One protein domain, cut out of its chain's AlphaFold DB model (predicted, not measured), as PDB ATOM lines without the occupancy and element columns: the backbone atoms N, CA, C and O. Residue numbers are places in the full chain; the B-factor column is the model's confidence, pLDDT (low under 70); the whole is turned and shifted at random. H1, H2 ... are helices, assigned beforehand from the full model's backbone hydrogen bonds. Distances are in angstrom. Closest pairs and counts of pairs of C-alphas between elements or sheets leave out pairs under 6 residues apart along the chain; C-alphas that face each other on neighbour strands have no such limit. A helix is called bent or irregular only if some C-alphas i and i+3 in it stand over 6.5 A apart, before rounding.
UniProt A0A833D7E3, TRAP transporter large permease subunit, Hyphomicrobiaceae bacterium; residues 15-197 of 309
ATOM      1  N   LYS A  15      57.504 125.644 -30.770       92.88
ATOM      2  CA  LYS A  15      58.842 125.613 -30.168       92.88
ATOM      3  C   LYS A  15      59.586 126.936 -30.351       92.88
ATOM      4  O   LYS A  15      60.161 127.439 -29.387       92.88
ATOM      5  N   LEU A  16      59.537 127.516 -31.553       88.94
ATOM      6  CA  LEU A  16      60.139 128.826 -31.822       88.94
ATOM      7  C   LEU A  16      59.423 129.938 -31.042       88.94
ATOM      8  O   LEU A  16      60.075 130.729 -30.368       88.94
ATOM      9  N   SER A  17      58.088 129.949 -31.048       91.38
ATOM     10  CA  SER A  17      57.300 130.922 -30.281       91.38
ATOM     11  C   SER A  17      57.529 130.799 -28.773       91.38
ATOM     12  O   SER A  17      57.602 131.809 -28.084       91.38
ATOM     13  N   SER A  18      57.697 129.581 -28.246       93.62
ATOM     14  CA  SER A  18      58.001 129.361 -26.828       93.62
ATOM     15  C   SER A  18      59.347 129.958 -26.429       93.62
ATOM     16  O   SER A  18      59.471 130.455 -25.311       93.62
ATOM     17  N   PHE A  19      60.346 129.914 -27.314       89.62
ATOM     18  CA  PHE A  19      61.639 130.551 -27.074       89.62
ATOM     19  C   PHE A  19      61.496 132.075 -26.984       89.62
ATOM     20  O   PHE A  19      61.966 132.670 -26.017       89.62
ATOM     21  N   VAL A  20      60.766 132.687 -27.924       87.62
ATOM     22  CA  VAL A  20      60.497 134.137 -27.920       87.62
ATOM     23  C   VAL A  20      59.737 134.547 -26.656       87.62
ATOM     24  O   VAL A  20      60.158 135.446 -25.939       87.62
ATOM     25  N   ILE A  21      58.658 133.839 -26.308       91.56
ATOM     26  CA  ILE A  21      57.864 134.139 -25.106       91.56
ATOM     27  C   ILE A  21      58.716 134.043 -23.835       91.56
ATOM     28  O   ILE A  21      58.577 134.879 -22.943       91.56
ATOM     29  N   PHE A  22      59.610 133.056 -23.744       91.56
ATOM     30  CA  PHE A  22      60.500 132.924 -22.594       91.56
ATOM     31  C   PHE A  22      61.424 134.141 -22.444       91.56
ATOM     32  O   PHE A  22      61.551 134.675 -21.339       91.56
ATOM     33  N   ILE A  23      62.009 134.627 -23.544       90.06
ATOM     34  CA  ILE A  23      62.845 135.834 -23.527       90.06
ATOM     35  C   ILE A  23      62.018 137.058 -23.111       90.06
ATOM     36  O   ILE A  23      62.461 137.808 -22.241       90.06
ATOM     37  N   LEU A  24      60.790 137.218 -23.618       90.12
ATOM     38  CA  LEU A  24      59.901 138.321 -23.224       90.12
ATOM     39  C   LEU A  24      59.582 138.323 -21.723       90.12
ATOM     40  O   LEU A  24      59.561 139.383 -21.095       90.12
ATOM     41  N   VAL A  25      59.350 137.149 -21.130       93.62
ATOM     42  CA  VAL A  25      59.095 137.023 -19.685       93.62
ATOM     43  C   VAL A  25      60.322 137.453 -18.883       93.62
ATOM     44  O   VAL A  25      60.194 138.255 -17.955       93.62
ATOM     45  N   VAL A  26      61.515 136.980 -19.255       92.62
ATOM     46  CA  VAL A  26      62.770 137.347 -18.579       92.62
ATOM     47  C   VAL A  26      63.063 138.840 -18.730       92.62
ATOM     48  O   VAL A  26      63.360 139.505 -17.737       92.62
ATOM     49  N   ALA A  27      62.908 139.389 -19.935       90.88
ATOM     50  CA  ALA A  27      63.058 140.817 -20.201       90.88
ATOM     51  C   ALA A  27      62.100 141.647 -19.337       90.88
ATOM     52  O   ALA A  27      62.492 142.667 -18.772       90.88
ATOM     53  N   ARG A  28      60.851 141.191 -19.164       91.38
ATOM     54  CA  ARG A  28      59.870 141.908 -18.346       91.38
ATOM     55  C   ARG A  28      60.225 141.897 -16.865       91.38
ATOM     56  O   ARG A  28      60.094 142.934 -16.217       91.38
ATOM     57  N   ILE A  29      60.674 140.758 -16.342       93.44
ATOM     58  CA  ILE A  29      61.143 140.647 -14.956       93.44
ATOM     59  C   ILE A  29      62.346 141.570 -14.747       93.44
ATOM     60  O   ILE A  29      62.341 142.355 -13.802       93.44
ATOM     61  N   PHE A  30      63.320 141.552 -15.663       90.56
ATOM     62  CA  PHE A  30      64.476 142.447 -15.619       90.56
ATOM     63  C   PHE A  30      64.062 143.922 -15.587       90.56
ATOM     64  O   PHE A  30      64.477 144.638 -14.678       90.56
ATOM     65  N   SER A  31      63.204 144.368 -16.513       88.50
ATOM     66  CA  SER A  31      62.737 145.758 -16.538       88.50
ATOM     67  C   SER A  31      62.056 146.139 -15.222       88.50
ATOM     68  O   SER A  31      62.350 147.190 -14.663       88.50
ATOM     69  N   LEU A  32      61.183 145.284 -14.678       91.81
ATOM     70  CA  LEU A  32      60.496 145.552 -13.410       91.81
ATOM     71  C   LEU A  32      61.459 145.638 -12.221       91.81
ATOM     72  O   LEU A  32      61.322 146.543 -11.400       91.81
ATOM     73  N   THR A  33      62.439 144.739 -12.125       93.00
ATOM     74  CA  THR A  33      63.457 144.792 -11.067       93.00
ATOM     75  C   THR A  33      64.344 146.024 -11.211       93.00
ATOM     76  O   THR A  33      64.627 146.687 -10.218       93.00
ATOM     77  N   PHE A  34      64.735 146.377 -12.436       90.19
ATOM     78  CA  PHE A  34      65.510 147.582 -12.712       90.19
ATOM     79  C   PHE A  34      64.785 148.845 -12.226       90.19
ATOM     80  O   PHE A  34      65.391 149.675 -11.548       90.19
ATOM     81  N   TYR A  35      63.474 148.938 -12.468       88.44
ATOM     82  CA  TYR A  35      62.631 150.000 -11.909       88.44
ATOM     83  C   TYR A  35      62.507 149.944 -10.390       88.44
ATOM     84  O   TYR A  35      62.555 150.975  -9.726       88.44
ATOM     85  N   ALA A  36      62.355 148.751  -9.816       91.75
ATOM     86  CA  ALA A  36      62.230 148.597  -8.368       91.75
ATOM     87  C   ALA A  36      63.481 149.089  -7.620       91.75
ATOM     88  O   ALA A  36      63.371 149.607  -6.510       91.75
ATOM     89  N   VAL A  37      64.659 148.962  -8.235       94.06
ATOM     90  CA  VAL A  37      65.943 149.425  -7.684       94.06
ATOM     91  C   VAL A  37      66.197 150.919  -7.972       94.06
ATOM     92  O   VAL A  37      67.150 151.497  -7.457       94.06
ATOM     93  N   GLY A  38      65.331 151.587  -8.741       90.19
ATOM     94  CA  GLY A  38      65.498 152.995  -9.110       90.19
ATOM     95  C   GLY A  38      66.489 153.217 -10.258       90.19
ATOM     96  O   GLY A  38      67.071 154.300 -10.379       90.19
ATOM     97  N   GLY A  39      66.723 152.194 -11.084       87.62
ATOM     98  CA  GLY A  39      67.660 152.242 -12.205       87.62
ATOM     99  C   GLY A  39      67.314 153.316 -13.240       87.62
ATOM    100  O   GLY A  39      68.207 153.867 -13.885       87.62
ATOM    101  N   GLU A  40      66.040 153.698 -13.350       86.12
ATOM    102  CA  GLU A  40      65.584 154.779 -14.221       86.12
ATOM    103  C   GLU A  40      66.232 156.121 -13.875       86.12
ATOM    104  O   GLU A  40      66.601 156.863 -14.779       86.12
ATOM    105  N   LYS A  41      66.456 156.406 -12.585       88.50
ATOM    106  CA  LYS A  41      67.117 157.644 -12.141       88.50
ATOM    107  C   LYS A  41      68.606 157.624 -12.462       88.50
ATOM    108  O   LYS A  41      69.172 158.651 -12.831       88.50
ATOM    109  N   TRP A  42      69.237 156.457 -12.327       88.81
ATOM    110  CA  TRP A  42      70.650 156.281 -12.654       88.81
ATOM    111  C   TRP A  42      70.899 156.517 -14.144       88.81
ATOM    112  O   TRP A  42      71.788 157.290 -14.508       88.81
ATOM    113  N   VAL A  43      70.067 155.918 -15.000       87.75
ATOM    114  CA  VAL A  43      70.115 156.133 -16.453       87.75
ATOM    115  C   VAL A  43      69.818 157.576 -16.795       87.75
ATOM    116  O   VAL A  43      70.530 158.164 -17.601       87.75
ATOM    117  N   GLU A  44      68.784 158.158 -16.193       88.31
ATOM    118  CA  GLU A  44      68.417 159.545 -16.435       88.31
ATOM    119  C   GLU A  44      69.596 160.483 -16.164       88.31
ATOM    120  O   GLU A  44      69.914 161.311 -17.015       88.31
ATOM    121  N   HIS A  45      70.311 160.309 -15.049       88.69
ATOM    122  CA  HIS A  45      71.498 161.108 -14.738       88.69
ATOM    123  C   HIS A  45      72.628 160.920 -15.767       88.69
ATOM    124  O   HIS A  45      73.260 161.891 -16.182       88.69
ATOM    125  N   HIS A  46      72.862 159.690 -16.232       90.00
ATOM    126  CA  HIS A  46      73.903 159.414 -17.231       90.00
ATOM    127  C   HIS A  46      73.542 159.959 -18.614       90.00
ATOM    128  O   HIS A  46      74.394 160.516 -19.293       90.00
ATOM    129  N   LEU A  47      72.280 159.845 -19.028       86.38
ATOM    130  CA  LEU A  47      71.821 160.342 -20.324       86.38
ATOM    131  C   LEU A  47      71.687 161.870 -20.351       86.38
ATOM    132  O   LEU A  47      71.916 162.477 -21.391       86.38
ATOM    133  N   THR A  48      71.348 162.501 -19.222       85.56
ATOM    134  CA  THR A  48      71.255 163.971 -19.111       85.56
ATOM    135  C   THR A  48      72.604 164.656 -18.901       85.56
ATOM    136  O   THR A  48      72.724 165.840 -19.199       85.56
ATOM    137  N   SER A  49      73.628 163.934 -18.432       86.62
ATOM    138  CA  SER A  49      75.007 164.444 -18.334       86.62
ATOM    139  C   SER A  49      75.790 164.360 -19.649       86.62
ATOM    140  O   SER A  49      76.928 164.829 -19.714       86.62
ATOM    141  N   LEU A  50      75.193 163.802 -20.710       85.50
ATOM    142  CA  LEU A  50      75.825 163.751 -22.024       85.50
ATOM    143  C   LEU A  50      76.025 165.166 -22.598       85.50
ATOM    144  O   LEU A  50      75.095 165.980 -22.598       85.50
ATOM    145  N   PRO A  51      77.217 165.473 -23.139       83.06
ATOM    146  CA  PRO A  51      77.456 166.738 -23.817       83.06
ATOM    147  C   PRO A  51      76.671 166.800 -25.135       83.06
ATOM    148  O   PRO A  51      76.602 165.823 -25.881       83.06
ATOM    149  N   GLY A  52      76.115 167.972 -25.454       77.38
ATOM    150  CA  GLY A  52      75.475 168.237 -26.751       77.38
ATOM    151  C   GLY A  52      73.959 168.455 -26.730       77.38
ATOM    152  O   GLY A  52      73.364 168.540 -27.804       77.38
ATOM    153  N   GLY A  53      73.338 168.567 -25.551       85.38
ATOM    154  CA  GLY A  53      71.912 168.896 -25.425       85.38
ATOM    155  C   GLY A  53      71.019 167.908 -26.182       85.38
ATOM    156  O   GLY A  53      71.268 166.702 -26.175       85.38
ATOM    157  N   LEU A  54      70.005 168.419 -26.875       85.38
ATOM    158  CA  LEU A  54      69.051 167.663 -27.679       85.38
ATOM    159  C   LEU A  54      69.748 166.827 -28.750       85.38
ATOM    160  O   LEU A  54      69.531 165.623 -28.824       85.38
ATOM    161  N   TYR A  55      70.581 167.450 -29.586       86.31
ATOM    162  CA  TYR A  55      71.205 166.759 -30.716       86.31
ATOM    163  C   TYR A  55      72.227 165.717 -30.259       86.31
ATOM    164  O   TYR A  55      72.255 164.617 -30.807       86.31
ATOM    165  N   GLY A  56      73.019 166.018 -29.224       87.38
ATOM    166  CA  GLY A  56      73.952 165.057 -28.630       87.38
ATOM    167  C   GLY A  56      73.225 163.833 -28.077       87.38
ATOM    168  O   GLY A  56      73.579 162.701 -28.407       87.38
ATOM    169  N   PHE A  57      72.146 164.058 -27.324       89.62
ATOM    170  CA  PHE A  57      71.282 162.987 -26.838       89.62
ATOM    171  C   PHE A  57      70.695 162.153 -27.984       89.62
ATOM    172  O   PHE A  57      70.807 160.927 -27.965       89.62
ATOM    173  N   LEU A  58      70.115 162.797 -29.003       89.69
ATOM    174  CA  LEU A  58      69.481 162.120 -30.136       89.69
ATOM    175  C   LEU A  58      70.464 161.287 -30.961       89.69
ATOM    176  O   LEU A  58      70.121 160.176 -31.363       89.69
ATOM    177  N   VAL A  59      71.673 161.792 -31.211       89.69
ATOM    178  CA  VAL A  59      72.705 161.063 -31.966       89.69
ATOM    179  C   VAL A  59      73.217 159.874 -31.163       89.69
ATOM    180  O   VAL A  59      73.248 158.760 -31.686       89.69
ATOM    181  N   ILE A  60      73.571 160.079 -29.892       90.81
ATOM    182  CA  ILE A  60      74.111 159.011 -29.042       90.81
ATOM    183  C   ILE A  60      73.075 157.912 -28.850       90.81
ATOM    184  O   ILE A  60      73.409 156.736 -28.974       90.81
ATOM    185  N   ILE A  61      71.815 158.268 -28.591       91.06
ATOM    186  CA  ILE A  61      70.787 157.263 -28.348       91.06
ATOM    187  C   ILE A  61      70.396 156.510 -29.616       91.06
ATOM    188  O   ILE A  61      70.219 155.297 -29.556       91.06
ATOM    189  N   ASN A  62      70.335 157.178 -30.772       90.56
ATOM    190  CA  ASN A  62      70.129 156.476 -32.036       90.56
ATOM    191  C   ASN A  62      71.306 155.548 -32.342       90.56
ATOM    192  O   ASN A  62      71.085 154.410 -32.738       90.56
ATOM    193  N   LEU A  63      72.546 155.972 -32.108       89.81
ATOM    194  CA  LEU A  63      73.701 155.103 -32.314       89.81
ATOM    195  C   LEU A  63      73.705 153.910 -31.345       89.81
ATOM    196  O   LEU A  63      73.939 152.779 -31.759       89.81
ATOM    197  N   ALA A  64      73.402 154.141 -30.066       90.00
ATOM    198  CA  ALA A  64      73.328 153.088 -29.059       90.00
ATOM    199  C   ALA A  64      72.225 152.074 -29.389       90.00
ATOM    200  O   ALA A  64      72.471 150.872 -29.360       90.00
ATOM    201  N   VAL A  65      71.033 152.549 -29.760       89.88
ATOM    202  CA  VAL A  65      69.906 151.698 -30.167       89.88
ATOM    203  C   VAL A  65      70.222 150.946 -31.450       89.88
ATOM    204  O   VAL A  65      69.918 149.765 -31.523       89.88
ATOM    205  N   PHE A  66      70.880 151.581 -32.420       87.44
ATOM    206  CA  PHE A  66      71.324 150.927 -33.650       87.44
ATOM    207  C   PHE A  66      72.261 149.746 -33.358       87.44
ATOM    208  O   PHE A  66      72.048 148.645 -33.857       87.44
ATOM    209  N   LEU A  67      73.262 149.945 -32.495       86.88
ATOM    210  CA  LEU A  67      74.195 148.883 -32.105       86.88
ATOM    211  C   LEU A  67      73.513 147.783 -31.286       86.88
ATOM    212  O   LEU A  67      73.792 146.600 -31.477       86.88
ATOM    213  N   LEU A  68      72.618 148.156 -30.372       87.88
ATOM    214  CA  LEU A  68      71.919 147.202 -29.515       87.88
ATOM    215  C   LEU A  68      70.874 146.387 -30.293       87.88
ATOM    216  O   LEU A  68      70.684 145.205 -30.006       87.88
ATOM    217  N   ALA A  69      70.264 146.983 -31.322       85.75
ATOM    218  CA  ALA A  69      69.326 146.341 -32.244       85.75
ATOM    219  C   ALA A  69      69.968 145.228 -33.085       85.75
ATOM    220  O   ALA A  69      69.259 144.434 -33.694       85.75
ATOM    221  N   PHE A  70      71.300 145.122 -33.110       80.06
ATOM    222  CA  PHE A  70      71.957 143.949 -33.676       80.06
ATOM    223  C   PHE A  70      71.799 142.716 -32.789       80.06
ATOM    224  O   PHE A  70      71.765 141.613 -33.309       80.06
ATOM    225  N   PHE A  71      71.706 142.855 -31.470       77.94
ATOM    226  CA  PHE A  71      71.746 141.703 -30.560       77.94
ATOM    227  C   PHE A  71      70.422 141.427 -29.857       77.94
ATOM    228  O   PHE A  71      70.208 140.309 -29.390       77.94
ATOM    229  N   LEU A  72      69.553 142.428 -29.767       85.88
ATOM    230  CA  LEU A  72      68.236 142.305 -29.160       85.88
ATOM    231  C   LEU A  72      67.160 142.340 -30.242       85.88
ATOM    232  O   LEU A  72      67.215 143.172 -31.147       85.88
ATOM    233  N   ASP A  73      66.176 141.453 -30.116       83.88
ATOM    234  CA  ASP A  73      64.973 141.476 -30.945       83.88
ATOM    235  C   ASP A  73      64.121 142.718 -30.596       83.88
ATOM    236  O   ASP A  73      64.283 143.374 -29.557       83.88
ATOM    237  N   PHE A  74      63.266 143.122 -31.531       83.44
ATOM    238  CA  PHE A  74      62.554 144.389 -31.504       83.44
ATOM    239  C   PHE A  74      61.619 144.499 -30.297       83.44
ATOM    240  O   PHE A  74      61.455 145.585 -29.737       83.44
ATOM    241  N   PHE A  75      61.003 143.389 -29.876       84.75
ATOM    242  CA  PHE A  75      60.111 143.380 -28.722       84.75
ATOM    243  C   PHE A  75      60.884 143.621 -27.416       84.75
ATOM    244  O   PHE A  75      60.441 144.382 -26.558       84.75
ATOM    245  N   GLU A  76      62.065 143.032 -27.269       88.00
ATOM    246  CA  GLU A  76      62.956 143.159 -26.117       88.00
ATOM    247  C   GLU A  76      63.545 144.561 -26.049       88.00
ATOM    248  O   GLU A  76      63.546 145.185 -24.985       88.00
ATOM    249  N   LEU A  77      63.975 145.096 -27.194       89.00
ATOM    250  CA  LEU A  77      64.405 146.484 -27.300       89.00
ATOM    251  C   LEU A  77      63.259 147.411 -26.874       89.00
ATOM    252  O   LEU A  77      63.451 148.285 -26.026       89.00
ATOM    253  N   ALA A  78      62.040 147.180 -27.362       89.00
ATOM    254  CA  ALA A  78      60.882 147.979 -26.982       89.00
ATOM    255  C   ALA A  78      60.535 147.884 -25.485       89.00
ATOM    256  O   ALA A  78      60.144 148.889 -24.896       89.00
ATOM    257  N   PHE A  79      60.687 146.723 -24.840       87.56
ATOM    258  CA  PHE A  79      60.337 146.546 -23.421       87.56
ATOM    259  C   PHE A  79      61.448 146.894 -22.424       87.56
ATOM    260  O   PHE A  79      61.147 147.123 -21.246       87.56
ATOM    261  N   ILE A  80      62.705 146.942 -22.861       89.12
ATOM    262  CA  ILE A  80      63.853 147.296 -22.016       89.12
ATOM    263  C   ILE A  80      64.271 148.743 -22.265       89.12
ATOM    264  O   ILE A  80      64.389 149.533 -21.331       89.12
ATOM    265  N   VAL A  81      64.477 149.111 -23.526       89.62
ATOM    266  CA  VAL A  81      65.192 150.334 -23.900       89.62
ATOM    267  C   VAL A  81      64.262 151.540 -23.940       89.62
ATOM    268  O   VAL A  81      64.599 152.578 -23.374       89.62
ATOM    269  N   ILE A  82      63.066 151.419 -24.528       89.56
ATOM    270  CA  ILE A  82      62.096 152.534 -24.558       89.56
ATOM    271  C   ILE A  82      61.769 153.020 -23.141       89.56
ATOM    272  O   ILE A  82      61.891 154.221 -22.891       89.56
ATOM    273  N   PRO A  83      61.398 152.144 -22.188       87.56
ATOM    274  CA  PRO A  83      61.004 152.585 -20.860       87.56
ATOM    275  C   PRO A  83      62.190 153.209 -20.096       87.56
ATOM    276  O   PRO A  83      62.002 154.112 -19.278       87.56
ATOM    277  N   LEU A  84      63.410 152.754 -20.384       90.12
ATOM    278  CA  LEU A  84      64.654 153.248 -19.802       90.12
ATOM    279  C   LEU A  84      65.022 154.649 -20.319       90.12
ATOM    280  O   LEU A  84      65.444 155.502 -19.542       90.12
ATOM    281  N   ILE A  85      64.813 154.919 -21.609       91.38
ATOM    282  CA  ILE A  85      65.142 156.213 -22.225       91.38
ATOM    283  C   ILE A  85      64.050 157.262 -21.994       91.38
ATOM    284  O   ILE A  85      64.350 158.449 -21.873       91.38
ATOM    285  N   LEU A  86      62.780 156.856 -21.937       88.62
ATOM    286  CA  LEU A  86      61.628 157.759 -21.863       88.62
ATOM    287  C   LEU A  86      61.714 158.850 -20.769       88.62
ATOM    288  O   LEU A  86      61.428 160.012 -21.091       88.62
ATOM    289  N   PRO A  87      62.103 158.557 -19.508       89.69
ATOM    290  CA  PRO A  87      62.250 159.597 -18.488       89.69
ATOM    291  C   PRO A  87      63.373 160.591 -18.821       89.69
ATOM    292  O   PRO A  87      63.178 161.798 -18.668       89.69
ATOM    293  N   ALA A  88      64.501 160.115 -19.358       90.00
ATOM    294  CA  ALA A  88      65.613 160.965 -19.779       90.00
ATOM    295  C   ALA A  88      65.229 161.863 -20.966       90.00
ATOM    296  O   ALA A  88      65.436 163.075 -20.919       90.00
ATOM    297  N   ALA A  89      64.592 161.285 -21.989       90.56
ATOM    298  CA  ALA A  89      64.109 162.007 -23.164       90.56
ATOM    299  C   ALA A  89      63.127 163.117 -22.775       90.56
ATOM    300  O   ALA A  89      63.263 164.255 -23.213       90.56
ATOM    301  N   THR A  90      62.173 162.812 -21.888       88.56
ATOM    302  CA  THR A  90      61.181 163.792 -21.423       88.56
ATOM    303  C   THR A  90      61.844 164.987 -20.742       88.56
ATOM    304  O   THR A  90      61.427 166.119 -20.971       88.56
ATOM    305  N   LYS A  91      62.878 164.763 -19.920       87.75
ATOM    306  CA  LYS A  91      63.596 165.865 -19.271       87.75
ATOM    307  C   LYS A  91      64.353 166.718 -20.276       87.75
ATOM    308  O   LYS A  91      64.204 167.930 -20.230       87.75
ATOM    309  N   ILE A  92      65.095 166.099 -21.192       87.50
ATOM    310  CA  ILE A  92      65.909 166.810 -22.192       87.50
ATOM    311  C   ILE A  92      65.030 167.621 -23.148       87.50
ATOM    312  O   ILE A  92      65.333 168.774 -23.438       87.50
ATOM    313  N   PHE A  93      63.905 167.064 -23.599       85.69
ATOM    314  CA  PHE A  93      62.995 167.761 -24.514       85.69
ATOM    315  C   PHE A  93      62.270 168.945 -23.866       85.69
ATOM    316  O   PHE A  93      61.876 169.870 -24.571       85.69
ATOM    317  N   LEU A  94      62.096 168.927 -22.540       82.94
ATOM    318  CA  LEU A  94      61.509 170.039 -21.790       82.94
ATOM    319  C   LEU A  94      62.560 171.052 -21.311       82.94
ATOM    320  O   LEU A  94      62.220 172.218 -21.121       82.94
ATOM    321  N   SER A  95      63.811 170.630 -21.097       81.19
ATOM    322  CA  SER A  95      64.876 171.491 -20.575       81.19
ATOM    323  C   SER A  95      65.690 172.204 -21.653       81.19
ATOM    324  O   SER A  95      66.220 173.278 -21.375       81.19
ATOM    325  N   ASP A  96      65.809 171.645 -22.863       83.25
ATOM    326  CA  ASP A  96      66.630 172.236 -23.922       83.25
ATOM    327  C   ASP A  96      65.888 173.373 -24.666       83.25
ATOM    328  O   ASP A  96      64.845 173.128 -25.292       83.25
ATOM    329  N   PRO A  97      66.439 174.607 -24.684       78.12
ATOM    330  CA  PRO A  97      65.909 175.721 -25.474       78.12
ATOM    331  C   PRO A  97      65.733 175.401 -26.962       78.12
ATOM    332  O   PRO A  97      64.821 175.925 -27.603       78.12
ATOM    333  N   THR A  98      66.576 174.530 -27.514       80.19
ATOM    334  CA  THR A  98      66.556 174.124 -28.924       80.19
ATOM    335  C   THR A  98      65.329 173.274 -29.238       80.19
ATOM    336  O   THR A  98      64.646 173.516 -30.232       80.19
ATOM    337  N   ALA A  99      64.992 172.329 -28.355       76.25
ATOM    338  CA  ALA A  99      63.804 171.484 -28.488       76.25
ATOM    339  C   ALA A  99      62.523 172.321 -28.420       76.25
ATOM    340  O   ALA A  99      61.620 172.175 -29.246       76.25
ATOM    341  N   LEU A 100      62.480 173.262 -27.475       76.12
ATOM    342  CA  LEU A 100      61.365 174.190 -27.332       76.12
ATOM    343  C   LEU A 100      61.258 175.158 -28.518       76.12
ATOM    344  O   LEU A 100      60.150 175.488 -28.932       76.12
ATOM    345  N   GLY A 101      62.386 175.619 -29.063       76.50
ATOM    346  CA  GLY A 101      62.436 176.481 -30.246       76.50
ATOM    347  C   GLY A 101      61.897 175.782 -31.491       76.50
ATOM    348  O   GLY A 101      61.053 176.343 -32.190       76.50
ATOM    349  N   ILE A 102      62.304 174.529 -31.707       77.06
ATOM    350  CA  ILE A 102      61.758 173.657 -32.752       77.06
ATOM    351  C   ILE A 102      60.249 173.514 -32.548       77.06
ATOM    352  O   ILE A 102      59.485 173.891 -33.429       77.06
ATOM    353  N   ALA A 103      59.787 173.072 -31.379       72.75
ATOM    354  CA  ALA A 103      58.361 172.840 -31.147       72.75
ATOM    355  C   ALA A 103      57.500 174.107 -31.323       72.75
ATOM    356  O   ALA A 103      56.449 174.057 -31.964       72.75
ATOM    357  N   LYS A 104      57.980 175.263 -30.845       73.38
ATOM    358  CA  LYS A 104      57.312 176.562 -31.038       73.38
ATOM    359  C   LYS A 104      57.276 176.993 -32.503       73.38
ATOM    360  O   LYS A 104      56.275 177.566 -32.927       73.38
ATOM    361  N   SER A 105      58.320 176.702 -33.286       73.31
ATOM    362  CA  SER A 105      58.339 176.998 -34.728       73.31
ATOM    363  C   SER A 105      57.271 176.227 -35.515       73.31
ATOM    364  O   SER A 105      56.831 176.692 -36.562       73.31
ATOM    365  N   PHE A 106      56.791 175.106 -34.970       69.25
ATOM    366  CA  PHE A 106      55.721 174.283 -35.541       69.25
ATOM    367  C   PHE A 106      54.344 174.547 -34.905       69.25
ATOM    368  O   PHE A 106      53.445 173.725 -35.022       69.25
ATOM    369  N   GLY A 107      54.154 175.672 -34.206       67.00
ATOM    370  CA  GLY A 107      52.840 176.063 -33.681       67.00
ATOM    371  C   GLY A 107      52.371 175.300 -32.436       67.00
ATOM    372  O   GLY A 107      51.240 175.510 -31.998       67.00
ATOM    373  N   MET A 108      53.219 174.465 -31.822       69.44
ATOM    374  CA  MET A 108      52.929 173.873 -30.513       69.44
ATOM    375  C   MET A 108      53.205 174.891 -29.408       69.44
ATOM    376  O   MET A 108      54.351 175.256 -29.142       69.44
ATOM    377  N   THR A 109      52.139 175.350 -28.754       67.94
ATOM    378  CA  THR A 109      52.216 176.352 -27.678       67.94
ATOM    379  C   THR A 109      51.870 175.786 -26.304       67.94
ATOM    380  O   THR A 109      52.236 176.391 -25.299       67.94
ATOM    381  N   ALA A 110      51.190 174.636 -26.235       78.12
ATOM    382  CA  ALA A 110      50.880 173.973 -24.972       78.12
ATOM    383  C   ALA A 110      51.987 172.987 -24.568       78.12
ATOM    384  O   ALA A 110      52.416 172.155 -25.366       78.12
ATOM    385  N   GLU A 111      52.403 173.019 -23.298       77.62
ATOM    386  CA  GLU A 111      53.447 172.129 -22.757       77.62
ATOM    387  C   GLU A 111      53.126 170.643 -22.989       77.62
ATOM    388  O   GLU A 111      53.993 169.852 -23.366       77.62
ATOM    389  N   HIS A 112      51.857 170.260 -22.827       77.38
ATOM    390  CA  HIS A 112      51.400 168.891 -23.050       77.38
ATOM    391  C   HIS A 112      51.502 168.459 -24.521       77.38
ATOM    392  O   HIS A 112      51.846 167.307 -24.786       77.38
ATOM    393  N   GLU A 113      51.249 169.372 -25.465       79.88
ATOM    394  CA  GLU A 113      51.365 169.105 -26.904       79.88
ATOM    395  C   GLU A 113      52.830 168.948 -27.307       79.88
ATOM    396  O   GLU A 113      53.178 167.970 -27.966       79.88
ATOM    397  N   ILE A 114      53.704 169.839 -26.822       77.56
ATOM    398  CA  ILE A 114      55.153 169.767 -27.052       77.56
ATOM    399  C   ILE A 114      55.696 168.436 -26.533       77.56
ATOM    400  O   ILE A 114      56.384 167.716 -27.257       77.56
ATOM    401  N   LYS A 115      55.348 168.068 -25.296       83.94
ATOM    402  CA  LYS A 115      55.802 166.814 -24.688       83.94
ATOM    403  C   LYS A 115      55.386 165.599 -25.517       83.94
ATOM    404  O   LYS A 115      56.217 164.738 -25.791       83.94
ATOM    405  N   GLN A 116      54.116 165.514 -25.910       83.31
ATOM    406  CA  GLN A 116      53.615 164.377 -26.685       83.31
ATOM    407  C   GLN A 116      54.217 164.341 -28.089       83.31
ATOM    408  O   GLN A 116      54.692 163.291 -28.509       83.31
ATOM    409  N   GLY A 117      54.267 165.481 -28.779       84.62
ATOM    410  CA  GLY A 117      54.855 165.593 -30.109       84.62
ATOM    411  C   GLY A 117      56.316 165.157 -30.121       84.62
ATOM    412  O   GLY A 117      56.686 164.265 -30.880       84.62
ATOM    413  N   MET A 118      57.142 165.703 -29.227       85.94
ATOM    414  CA  MET A 118      58.569 165.363 -29.175       85.94
ATOM    415  C   MET A 118      58.809 163.885 -28.841       85.94
ATOM    416  O   MET A 118      59.685 163.261 -29.435       85.94
ATOM    417  N   ILE A 119      58.001 163.289 -27.955       87.69
ATOM    418  CA  ILE A 119      58.070 161.850 -27.656       87.69
ATOM    419  C   ILE A 119      57.635 161.004 -28.860       87.69
ATOM    420  O   ILE A 119      58.244 159.968 -29.112       87.69
ATOM    421  N   ILE A 120      56.616 161.424 -29.614       87.44
ATOM    422  CA  ILE A 120      56.170 160.729 -30.833       87.44
ATOM    423  C   ILE A 120      57.252 160.799 -31.911       87.44
ATOM    424  O   ILE A 120      57.622 159.770 -32.469       87.44
ATOM    425  N   TRP A 121      57.804 161.986 -32.163       87.94
ATOM    426  CA  TRP A 121      58.918 162.188 -33.093       87.94
ATOM    427  C   TRP A 121      60.125 161.321 -32.722       87.94
ATOM    428  O   TRP A 121      60.671 160.604 -33.564       87.94
ATOM    429  N   PHE A 122      60.483 161.305 -31.437       89.62
ATOM    430  CA  PHE A 122      61.536 160.449 -30.905       89.62
ATOM    431  C   PHE A 122      61.222 158.954 -31.058       89.62
ATOM    432  O   PHE A 122      62.073 158.179 -31.490       89.62
ATOM    433  N   GLY A 123      59.990 158.544 -30.757       89.12
ATOM    434  CA  GLY A 123      59.528 157.167 -30.910       89.12
ATOM    435  C   GLY A 123      59.537 156.697 -32.365       89.12
ATOM    436  O   GLY A 123      59.910 155.558 -32.631       89.12
ATOM    437  N   ILE A 124      59.196 157.573 -33.314       89.19
ATOM    438  CA  ILE A 124      59.261 157.279 -34.750       89.19
ATOM    439  C   ILE A 124      60.716 157.118 -35.196       89.19
ATOM    440  O   ILE A 124      61.018 156.147 -35.886       89.19
ATOM    441  N   MET A 125      61.633 157.992 -34.760       88.94
ATOM    442  CA  MET A 125      63.070 157.808 -35.013       88.94
ATOM    443  C   MET A 125      63.580 156.469 -34.484       88.94
ATOM    444  O   MET A 125      64.210 155.716 -35.225       88.94
ATOM    445  N   LEU A 126      63.267 156.146 -33.226       89.38
ATOM    446  CA  LEU A 126      63.631 154.865 -32.627       89.38
ATOM    447  C   LEU A 126      63.047 153.685 -33.410       89.38
ATOM    448  O   LEU A 126      63.756 152.717 -33.669       89.38
ATOM    449  N   GLY A 127      61.779 153.768 -33.815       87.50
ATOM    450  CA  GLY A 127      61.097 152.718 -34.571       87.50
ATOM    451  C   GLY A 127      61.713 152.481 -35.948       87.50
ATOM    452  O   GLY A 127      61.944 151.335 -36.327       87.50
ATOM    453  N   VAL A 128      62.035 153.551 -36.678       86.81
ATOM    454  CA  VAL A 128      62.761 153.474 -37.956       86.81
ATOM    455  C   VAL A 128      64.133 152.840 -37.747       86.81
ATOM    456  O   VAL A 128      64.533 151.954 -38.498       86.81
ATOM    457  N   ASN A 129      64.856 153.259 -36.714       87.25
ATOM    458  CA  ASN A 129      66.187 152.738 -36.436       87.25
ATOM    459  C   ASN A 129      66.148 151.245 -36.058       87.25
ATOM    460  O   ASN A 129      66.972 150.457 -36.516       87.25
ATOM    461  N   MET A 130      65.117 150.820 -35.326       83.25
ATOM    462  CA  MET A 130      64.905 149.426 -34.935       83.25
ATOM    463  C   MET A 130      64.651 148.490 -36.130       83.25
ATOM    464  O   MET A 130      65.003 147.316 -36.054       83.25
ATOM    465  N   GLN A 131      64.111 148.979 -37.254       80.81
ATOM    466  CA  GLN A 131      63.880 148.155 -38.457       80.81
ATOM    467  C   GLN A 131      65.174 147.681 -39.132       80.81
ATOM    468  O   GLN A 131      65.170 146.667 -39.829       80.81
ATOM    469  N   THR A 132      66.294 148.376 -38.907       75.31
ATOM    470  CA  THR A 132      67.599 147.985 -39.468       75.31
ATOM    471  C   THR A 132      68.096 146.637 -38.953       75.31
ATOM    472  O   THR A 132      68.852 145.964 -39.656       75.31
ATOM    473  N   SER A 133      67.626 146.210 -37.776       70.69
ATOM    474  CA  SER A 133      67.922 144.900 -37.181       70.69
ATOM    475  C   SER A 133      67.631 143.736 -38.135       70.69
ATOM    476  O   SER A 133      68.394 142.773 -38.192       70.69
ATOM    477  N   PHE A 134      66.595 143.852 -38.974       71.19
ATOM    478  CA  PHE A 134      66.211 142.817 -39.941       71.19
ATOM    479  C   PHE A 134      67.142 142.720 -41.156       71.19
ATOM    480  O   PHE A 134      66.993 141.811 -41.982       71.19
ATOM    481  N   MET A 135      68.098 143.640 -41.284       74.56
ATOM    482  CA  MET A 135      68.946 143.781 -42.465       74.56
ATOM    483  C   MET A 135      70.429 143.557 -42.215       74.56
ATOM    484  O   MET A 135      71.178 143.514 -43.184       74.56
ATOM    485  N   HIS A 136      70.866 143.363 -40.971       73.38
ATOM    486  CA  HIS A 136      72.266 143.092 -40.646       73.38
ATOM    487  C   HIS A 136      72.410 141.764 -39.872       73.38
ATOM    488  O   HIS A 136      71.516 141.393 -39.108       73.38
ATOM    489  N   PRO A 137      73.505 141.000 -40.051       61.88
ATOM    490  CA  PRO A 137      73.777 139.801 -39.242       61.88
ATOM    491  C   PRO A 137      73.920 140.237 -37.782       61.88
ATOM    492  O   PRO A 137      74.738 141.130 -37.545       61.88
ATOM    493  N   PRO A 138      73.110 139.748 -36.818       63.19
ATOM    494  CA  PRO A 138      72.788 138.354 -36.448       63.19
ATOM    495  C   PRO A 138      71.295 137.955 -36.543       63.19
ATOM    496  O   PRO A 138      70.994 136.763 -36.537       63.19
ATOM    497  N   PHE A 139      70.376 138.918 -36.677       65.56
ATOM    498  CA  PHE A 139      68.917 138.715 -36.793       65.56
ATOM    499  C   PHE A 139      68.371 139.037 -38.191       65.56
ATOM    500  O   PHE A 139      67.162 138.998 -38.417       65.56
ATOM    501  N   GLY A 140      69.254 139.320 -39.155       68.19
ATOM    502  CA  GLY A 140      68.896 139.608 -40.539       68.19
ATOM    503  C   GLY A 140      68.285 138.417 -41.281       68.19
ATOM    504  O   GLY A 140      68.923 137.833 -42.161       68.19
ATOM    505  N   PHE A 141      67.039 138.054 -40.955       71.25
ATOM    506  CA  PHE A 141      66.295 136.962 -41.586       71.25
ATOM    507  C   PHE A 141      66.213 137.140 -43.100       71.25
ATOM    508  O   PHE A 141      66.288 136.155 -43.828       71.25
ATOM    509  N   ALA A 142      66.143 138.383 -43.584       75.06
ATOM    510  CA  ALA A 142      66.159 138.688 -45.011       75.06
ATOM    511  C   ALA A 142      67.478 138.263 -45.684       75.06
ATOM    512  O   ALA A 142      67.461 137.664 -46.761       75.06
ATOM    513  N   LEU A 143      68.626 138.490 -45.035       77.94
ATOM    514  CA  LEU A 143      69.931 138.078 -45.561       77.94
ATOM    515  C   LEU A 143      70.094 136.556 -45.549       77.94
ATOM    516  O   LEU A 143      70.624 135.982 -46.503       77.94
ATOM    517  N   PHE A 144      69.600 135.880 -44.508       76.12
ATOM    518  CA  PHE A 144      69.589 134.416 -44.459       76.12
ATOM    519  C   PHE A 144      68.592 133.800 -45.444       76.12
ATOM    520  O   PHE A 144      68.885 132.758 -46.030       76.12
ATOM    521  N   TYR A 145      67.462 134.463 -45.695       79.00
ATOM    522  CA  TYR A 145      66.513 134.068 -46.728       79.00
ATOM    523  C   TYR A 145      67.164 134.144 -48.112       79.00
ATOM    524  O   TYR A 145      67.188 133.141 -48.828       79.00
ATOM    525  N   LEU A 146      67.809 135.271 -48.441       81.12
ATOM    526  CA  LEU A 146      68.585 135.431 -49.676       81.12
ATOM    527  C   LEU A 146      69.701 134.387 -49.787       81.12
ATOM    528  O   LEU A 146      69.897 133.795 -50.846       81.12
ATOM    529  N   ARG A 147      70.386 134.075 -48.681       83.75
ATOM    530  CA  ARG A 147      71.396 133.008 -48.652       83.75
ATOM    531  C   ARG A 147      70.806 131.614 -48.883       83.75
ATOM    532  O   ARG A 147      71.523 130.763 -49.418       83.75
ATOM    533  N   SER A 148      69.558 131.371 -48.474       81.50
ATOM    534  CA  SER A 148      68.871 130.081 -48.622       81.50
ATOM    535  C   SER A 148      68.410 129.806 -50.055       81.50
ATOM    536  O   SER A 148      68.420 128.652 -50.476       81.50
ATOM    537  N   VAL A 149      68.080 130.859 -50.813       79.50
ATOM    538  CA  VAL A 149      67.714 130.773 -52.240       79.50
ATOM    539  C   VAL A 149      68.913 130.952 -53.179       79.50
ATOM    540  O   VAL A 149      68.834 130.581 -54.349       79.50
ATOM    541  N   ALA A 150      70.038 131.487 -52.688       81.88
ATOM    542  CA  ALA A 150      71.253 131.659 -53.479       81.88
ATOM    543  C   ALA A 150      71.871 130.299 -53.884       81.88
ATOM    544  O   ALA A 150      72.086 129.441 -53.014       81.88
ATOM    545  N   PRO A 151      72.225 130.101 -55.174       76.06
ATOM    546  CA  PRO A 151      72.861 128.876 -55.652       76.06
ATOM    547  C   PRO A 151      74.124 128.557 -54.849       76.06
ATOM    548  O   PRO A 151      75.041 129.372 -54.761       76.06
ATOM    549  N   ARG A 152      74.174 127.364 -54.242       73.50
ATOM    550  CA  ARG A 152      75.365 126.890 -53.511       73.50
ATOM    551  C   ARG A 152      76.466 126.387 -54.441       73.50
ATOM    552  O   ARG A 152      77.632 126.474 -54.075       73.50
ATOM    553  N   ASN A 153      76.087 125.886 -55.615       79.12
ATOM    554  CA  ASN A 153      77.004 125.311 -56.588       79.12
ATOM    555  C   ASN A 153      77.077 126.195 -57.836       79.12
ATOM    556  O   ASN A 153      76.071 126.818 -58.189       79.12
ATOM    557  N   PRO A 154      78.226 126.210 -58.536       81.69
ATOM    558  CA  PRO A 154      78.330 126.853 -59.834       81.69
ATOM    559  C   PRO A 154      77.303 126.262 -60.800       81.69
ATOM    560  O   PRO A 154      77.191 125.040 -60.921       81.69
ATOM    561  N   TYR A 155      76.571 127.121 -61.496       79.38
ATOM    562  CA  TYR A 155      75.545 126.724 -62.456       79.38
ATOM    563  C   TYR A 155      75.756 127.460 -63.782       79.38
ATOM    564  O   TYR A 155      76.246 128.589 -63.807       79.38
ATOM    565  N   ILE A 156      75.426 126.796 -64.890       79.31
ATOM    566  CA  ILE A 156      75.464 127.391 -66.229       79.31
ATOM    567  C   ILE A 156      74.128 128.094 -66.436       79.31
ATOM    568  O   ILE A 156      73.091 127.434 -66.501       79.31
ATOM    569  N   ASP A 157      74.144 129.419 -66.530       80.50
ATOM    570  CA  ASP A 157      72.932 130.192 -66.769       80.50
ATOM    571  C   ASP A 157      72.268 129.776 -68.096       80.50
ATOM    572  O   ASP A 157      72.908 129.754 -69.147       80.50
ATOM    573  N   LYS A 158      70.966 129.462 -68.045       75.94
ATOM    574  CA  LYS A 158      70.166 129.020 -69.202       75.94
ATOM    575  C   LYS A 158      70.045 130.100 -70.273       75.94
ATOM    576  O   LYS A 158      69.822 129.759 -71.430       75.94
ATOM    577  N   ILE A 159      70.139 131.372 -69.883       79.94
ATOM    578  CA  ILE A 159      69.880 132.508 -70.773       79.94
ATOM    579  C   ILE A 159      71.191 133.107 -71.293       79.94
ATOM    580  O   ILE A 159      71.305 133.338 -72.492       79.94
ATOM    581  N   SER A 160      72.204 133.322 -70.443       78.38
ATOM    582  CA  SER A 160      73.493 133.877 -70.894       78.38
ATOM    583  C   SER A 160      74.559 132.836 -71.257       78.38
ATOM    584  O   SER A 160      75.595 133.210 -71.807       78.38
ATOM    585  N   GLY A 161      74.358 131.549 -70.946       79.38
ATOM    586  CA  GLY A 161      75.328 130.475 -71.211       79.38
ATOM    587  C   GLY A 161      76.625 130.567 -70.396       79.38
ATOM    588  O   GLY A 161      77.527 129.748 -70.571       79.38
ATOM    589  N   LYS A 162      76.747 131.555 -69.500       81.88
ATOM    590  CA  LYS A 162      77.937 131.775 -68.672       81.88
ATOM    591  C   LYS A 162      77.882 130.926 -67.403       81.88
ATOM    592  O   LYS A 162      76.820 130.709 -66.817       81.88
ATOM    593  N   ARG A 163      79.052 130.468 -66.952       81.06
ATOM    594  CA  ARG A 163      79.216 129.791 -65.661       81.06
ATOM    595  C   ARG A 163      79.126 130.839 -64.550       81.06
ATOM    596  O   ARG A 163      80.036 131.649 -64.412       81.06
ATOM    597  N   MET A 164      78.036 130.835 -63.786       81.31
ATOM    598  CA  MET A 164      77.882 131.707 -62.622       81.31
ATOM    599  C   MET A 164      78.445 131.029 -61.378       81.31
ATOM    600  O   MET A 164      78.125 129.875 -61.083       81.31
ATOM    601  N   GLU A 165      79.299 131.752 -60.664       80.88
ATOM    602  CA  GLU A 165      79.833 131.337 -59.371       80.88
ATOM    603  C   GLU A 165      78.787 131.525 -58.255       80.88
ATOM    604  O   GLU A 165      77.902 132.378 -58.369       80.88
ATOM    605  N   PRO A 166      78.848 130.718 -57.181       80.31
ATOM    606  CA  PRO A 166      77.922 130.836 -56.061       80.31
ATOM    607  C   PRO A 166      78.101 132.166 -55.320       80.31
ATOM    608  O   PRO A 166      79.221 132.608 -55.067       80.31
ATOM    609  N   VAL A 167      76.988 132.782 -54.913       82.62
ATOM    610  CA  VAL A 167      77.017 134.043 -54.159       82.62
ATOM    611  C   VAL A 167      77.505 133.777 -52.737       82.62
ATOM    612  O   VAL A 167      76.924 132.983 -51.988       82.62
ATOM    613  N   THR A 168      78.584 134.452 -52.353       82.75
ATOM    614  CA  THR A 168      79.175 134.318 -51.018       82.75
ATOM    615  C   THR A 168      78.384 135.112 -49.980       82.75
ATOM    616  O   THR A 168      77.798 136.154 -50.271       82.75
ATOM    617  N   THR A 169      78.402 134.656 -48.726       80.88
ATOM    618  CA  THR A 169      77.750 135.362 -47.609       80.88
ATOM    619  C   THR A 169      78.261 136.803 -47.466       80.88
ATOM    620  O   THR A 169      77.480 137.708 -47.196       80.88
ATOM    621  N   GLY A 170      79.553 137.036 -47.730       82.62
ATOM    622  CA  GLY A 170      80.145 138.373 -47.705       82.62
ATOM    623  C   GLY A 170      79.578 139.312 -48.774       82.62
ATOM    624  O   GLY A 170      79.332 140.476 -48.477       82.62
ATOM    625  N   GLN A 171      79.293 138.812 -49.982       84.62
ATOM    626  CA  GLN A 171      78.637 139.601 -51.037       84.62
ATOM    627  C   GLN A 171      77.196 139.964 -50.664       84.62
ATOM    628  O   GLN A 171      76.748 141.069 -50.954       84.62
ATOM    629  N   ILE A 172      76.489 139.067 -49.971       83.00
ATOM    630  CA  ILE A 172      75.142 139.342 -49.451       83.00
ATOM    631  C   ILE A 172      75.200 140.444 -48.384       83.00
ATOM    632  O   ILE A 172      74.369 141.348 -48.392       83.00
ATOM    633  N   TYR A 173      76.203 140.415 -47.501       83.62
ATOM    634  CA  TYR A 173      76.369 141.431 -46.455       83.62
ATOM    635  C   TYR A 173      76.755 142.788 -47.041       83.62
ATOM    636  O   TYR A 173      76.154 143.799 -46.688       83.62
ATOM    637  N   TRP A 174      77.679 142.812 -48.002       84.62
ATOM    638  CA  TRP A 174      78.016 144.030 -48.742       84.62
ATOM    639  C   TRP A 174      76.829 144.591 -49.532       84.62
ATOM    640  O   TRP A 174      76.732 145.803 -49.685       84.62
ATOM    641  N   GLY A 175      75.897 143.742 -49.972       84.25
ATOM    642  CA  GLY A 175      74.631 144.171 -50.571       84.25
ATOM    643  C   GLY A 175      73.674 144.864 -49.592       84.25
ATOM    644  O   GLY A 175      72.851 145.668 -50.020       84.25
ATOM    645  N   ALA A 176      73.792 144.608 -48.285       83.19
ATOM    646  CA  ALA A 176      72.961 145.233 -47.254       83.19
ATOM    647  C   ALA A 176      73.480 146.613 -46.813       83.19
ATOM    648  O   ALA A 176      72.695 147.477 -46.425       83.19
ATOM    649  N   VAL A 177      74.795 146.845 -46.901       86.31
ATOM    650  CA  VAL A 177      75.447 148.095 -46.465       86.31
ATOM    651  C   VAL A 177      74.858 149.354 -47.128       86.31
ATOM    652  O   VAL A 177      74.569 150.304 -46.398       86.31
ATOM    653  N   PRO A 178      74.597 149.403 -48.453       88.38
ATOM    654  CA  PRO A 178      73.958 150.559 -49.084       88.38
ATOM    655  C   PRO A 178      72.598 150.901 -48.474       88.38
ATOM    656  O   PRO A 178      72.269 152.073 -48.314       88.38
ATOM    657  N   PHE A 179      71.825 149.886 -48.084       85.06
ATOM    658  CA  PHE A 179      70.538 150.104 -47.439       85.06
ATOM    659  C   PHE A 179      70.706 150.687 -46.034       85.06
ATOM    660  O   PHE A 179      69.988 151.611 -45.667       85.06
ATOM    661  N   VAL A 180      71.690 150.209 -45.267       85.12
ATOM    662  CA  VAL A 180      72.015 150.780 -43.949       85.12
ATOM    663  C   VAL A 180      72.413 152.251 -44.077       85.12
ATOM    664  O   VAL A 180      71.951 153.076 -43.295       85.12
ATOM    665  N   ILE A 181      73.203 152.611 -45.092       88.12
ATOM    666  CA  ILE A 181      73.591 154.007 -45.351       88.12
ATOM    667  C   ILE A 181      72.359 154.867 -45.659       88.12
ATOM    668  O   ILE A 181      72.205 155.944 -45.083       88.12
ATOM    669  N   ILE A 182      71.462 154.388 -46.525       89.62
ATOM    670  CA  ILE A 182      70.207 155.088 -46.830       89.62
ATOM    671  C   ILE A 182      69.339 155.217 -45.573       89.62
ATOM    672  O   ILE A 182      68.744 156.271 -45.361       89.62
ATOM    673  N   GLN A 183      69.307 154.206 -44.701       87.94
ATOM    674  CA  GLN A 183      68.576 154.305 -43.442       87.94
ATOM    675  C   GLN A 183      69.183 155.357 -42.512       87.94
ATOM    676  O   GLN A 183      68.451 156.167 -41.954       87.94
ATOM    677  N   LEU A 184      70.506 155.376 -42.345       86.69
ATOM    678  CA  LEU A 184      71.171 156.382 -41.516       86.69
ATOM    679  C   LEU A 184      70.916 157.793 -42.056       86.69
ATOM    680  O   LEU A 184      70.675 158.712 -41.272       86.69
ATOM    681  N   LEU A 185      70.883 157.962 -43.382       89.44
ATOM    682  CA  LEU A 185      70.465 159.212 -44.021       89.44
ATOM    683  C   LEU A 185      68.996 159.541 -43.738       89.44
ATOM    684  O   LEU A 185      68.687 160.685 -43.421       89.44
ATOM    685  N   MET A 186      68.099 158.558 -43.802       87.00
ATOM    686  CA  MET A 186      66.677 158.736 -43.501       87.00
ATOM    687  C   MET A 186      66.462 159.136 -42.035       87.00
ATOM    688  O   MET A 186      65.768 160.112 -41.769       87.00
ATOM    689  N   VAL A 187      67.123 158.471 -41.084       87.44
ATOM    690  CA  VAL A 187      67.091 158.832 -39.656       87.44
ATOM    691  C   VAL A 187      67.648 160.237 -39.441       87.44
ATOM    692  O   VAL A 187      67.046 161.030 -38.722       87.44
ATOM    693  N   SER A 188      68.751 160.581 -40.109       87.06
ATOM    694  CA  SER A 188      69.332 161.929 -40.051       87.06
ATOM    695  C   SER A 188      68.380 162.986 -40.621       87.06
ATOM    696  O   SER A 188      68.265 164.079 -40.071       87.06
ATOM    697  N   LEU A 189      67.644 162.660 -41.687       88.38
ATOM    698  CA  LEU A 189      66.633 163.537 -42.272       88.38
ATOM    699  C   LEU A 189      65.430 163.717 -41.339       88.38
ATOM    700  O   LEU A 189      64.975 164.840 -41.151       88.38
ATOM    701  N   VAL A 190      64.940 162.644 -40.716       86.62
ATOM    702  CA  VAL A 190      63.864 162.708 -39.711       86.62
ATOM    703  C   VAL A 190      64.310 163.505 -38.480       86.62
ATOM    704  O   VAL A 190      63.509 164.230 -37.890       86.62
ATOM    705  N   MET A 191      65.592 163.424 -38.118       85.50
ATOM    706  CA  MET A 191      66.192 164.234 -37.057       85.50
ATOM    707  C   MET A 191      66.279 165.720 -37.441       85.50
ATOM    708  O   MET A 191      66.069 166.585 -36.593       85.50
ATOM    709  N   ALA A 192      66.557 166.037 -38.707       82.88
ATOM    710  CA  ALA A 192      66.609 167.416 -39.197       82.88
ATOM    711  C   ALA A 192      65.214 168.024 -39.434       82.88
ATOM    712  O   ALA A 192      65.037 169.232 -39.286       82.88
ATOM    713  N   VAL A 193      64.223 167.200 -39.792       82.62
ATOM    714  CA  VAL A 193      62.871 167.630 -40.180       82.62
ATOM    715  C   VAL A 193      61.813 166.978 -39.274       82.62
ATOM    716  O   VAL A 193      61.094 166.069 -39.698       82.62
ATOM    717  N   PRO A 194      61.652 167.458 -38.025       73.44
ATOM    718  CA  PRO A 194      60.651 166.931 -37.094       73.44
ATOM    719  C   PRO A 194      59.209 167.052 -37.606       73.44
ATOM    720  O   PRO A 194      58.385 166.172 -37.343       73.44
ATOM    721  N   GLY A 195      58.920 168.077 -38.418       70.06
ATOM    722  CA  GLY A 195      57.612 168.295 -39.047       70.06
ATOM    723  C   GLY A 195      57.137 167.157 -39.961       70.06
ATOM    724  O   GLY A 195      55.940 167.008 -40.169       70.06
ATOM    725  N   LEU A 196      58.040 166.292 -40.445       69.00
ATOM    726  CA  LEU A 196      57.654 165.104 -41.217       69.00
ATOM    727  C   LEU A 196      56.844 164.103 -40.373       69.00
ATOM    728  O   LEU A 196      56.024 163.355 -40.896       69.00
ATOM    729  N   THR A 197      57.074 164.092 -39.061       68.12
ATOM    730  CA  THR A 197      56.427 163.161 -38.123       68.12
ATOM    731  C   THR A 197      55.294 163.800 -37.329       68.12
ATOM    732  O   THR A 197      54.386 163.115 -36.863       68.12
TER     733      THR A 197
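AT A GLANCE: This is residues 15 to 197 of the 309 residues of the protein "TRAP transporter large permease subunit" of Hyphomicrobiaceae bacterium (UniProt A0A833D7E3). The long helix H6 has H3 and H8 beside it in a loose three-helix bundle, with H4b and H5 gathered at one end and H5 across that end. H1 packs along H4a at one side of the body, while at the other end the hairpin of H7 and H8 has a long link whose tip, residues 157 to 162, sticks out. The printed part has 183 residues with eight named helices, H1 to H8 in order, and no named strand; its class is all helix. It is loose, with a radius of gyration of the C-alphas of 20.9 A, and elongated, spanning 67 by 40 by 26 A.

IN THESE COORDINATES: H6, residues 111 to 135, is the longest helix at 37.8 A, beginning at C-alpha 111 (53.447, 172.129, -22.757). H8, residues 169 to 192, measures 35.0 A and ends at C-alpha 192 (66.609, 167.416, -39.197); it is only just irregular, with C-alphas 175 and 178 6.6 A apart. H3, residues 53 to 68, measures 22.1 A. H4, residues 74 to 95, was assigned as one helix by its hydrogen bonds but is bent, with C-alphas 84 and 87 6.9 A apart; its arms are H4a, residues 74 to 84, and H4b, residues 87 to 95. H1, residues 15 to 36, measures 31.9 A from C-alpha 15 (58.842, 125.613, -30.168). The short helices are H2, residues 39 to 48, H5, residues 97 to 105, and H7, residues 141 to 149.

HOW THE PARTS SIT: H3, H6 and H8 form a bundle, helices side by side. H6 touches H8 with residues 125 to 135 alone, at a shallow tilt of 10 degrees, opposite ways; their closest C-alphas, Met 125 and Val 187, are 6.2 A apart. H3 touches H6 with residues 62 to 66 alone, the same way at a shallow 30 degrees, closest at C-alphas Phe 66 and Asn 129, 6.1 A. H4b touches H6 at a steep tilt of 49 degrees, closest at C-alphas Phe 93 and Met 118, 6.9 A. H5 only just touches H6, with 3 pairs of C-alphas within 8 A, the closest Ala 103 and Ile 114, 6.0 A. H2 touches H4b, closest at C-alphas Glu 44 and Ala 88, 4.6 A. H1 touches H4a with residues 23 to 31 alone, the same way at 3 degrees, a shallow tilt, closest at C-alphas Ser 31 and Ile 80, 5.8 A; H1 and H6 are apart. H7 and H8 form a hairpin, closest at C-alphas Leu 143 and Ile 172, 6.6 A. Every O i to N i+4 pair is within hydrogen-bond range in H1, H2, H3, H4b, H5 and H7, against 5 of 7 in H4a, 17 of 21 in H6 and 18 of 20 in H8.

THE WHOLE: The C-alphas farthest apart, Ala 110 and Gly 161, are 68.0 A apart. The printed part has no cut; the link H7 to H8 is long, 19 residues, and the other links are tight. Mean pLDDT of the printed part is 83.8, under 70 at residues 106 to 109, 137 to 140 and 196 to 197.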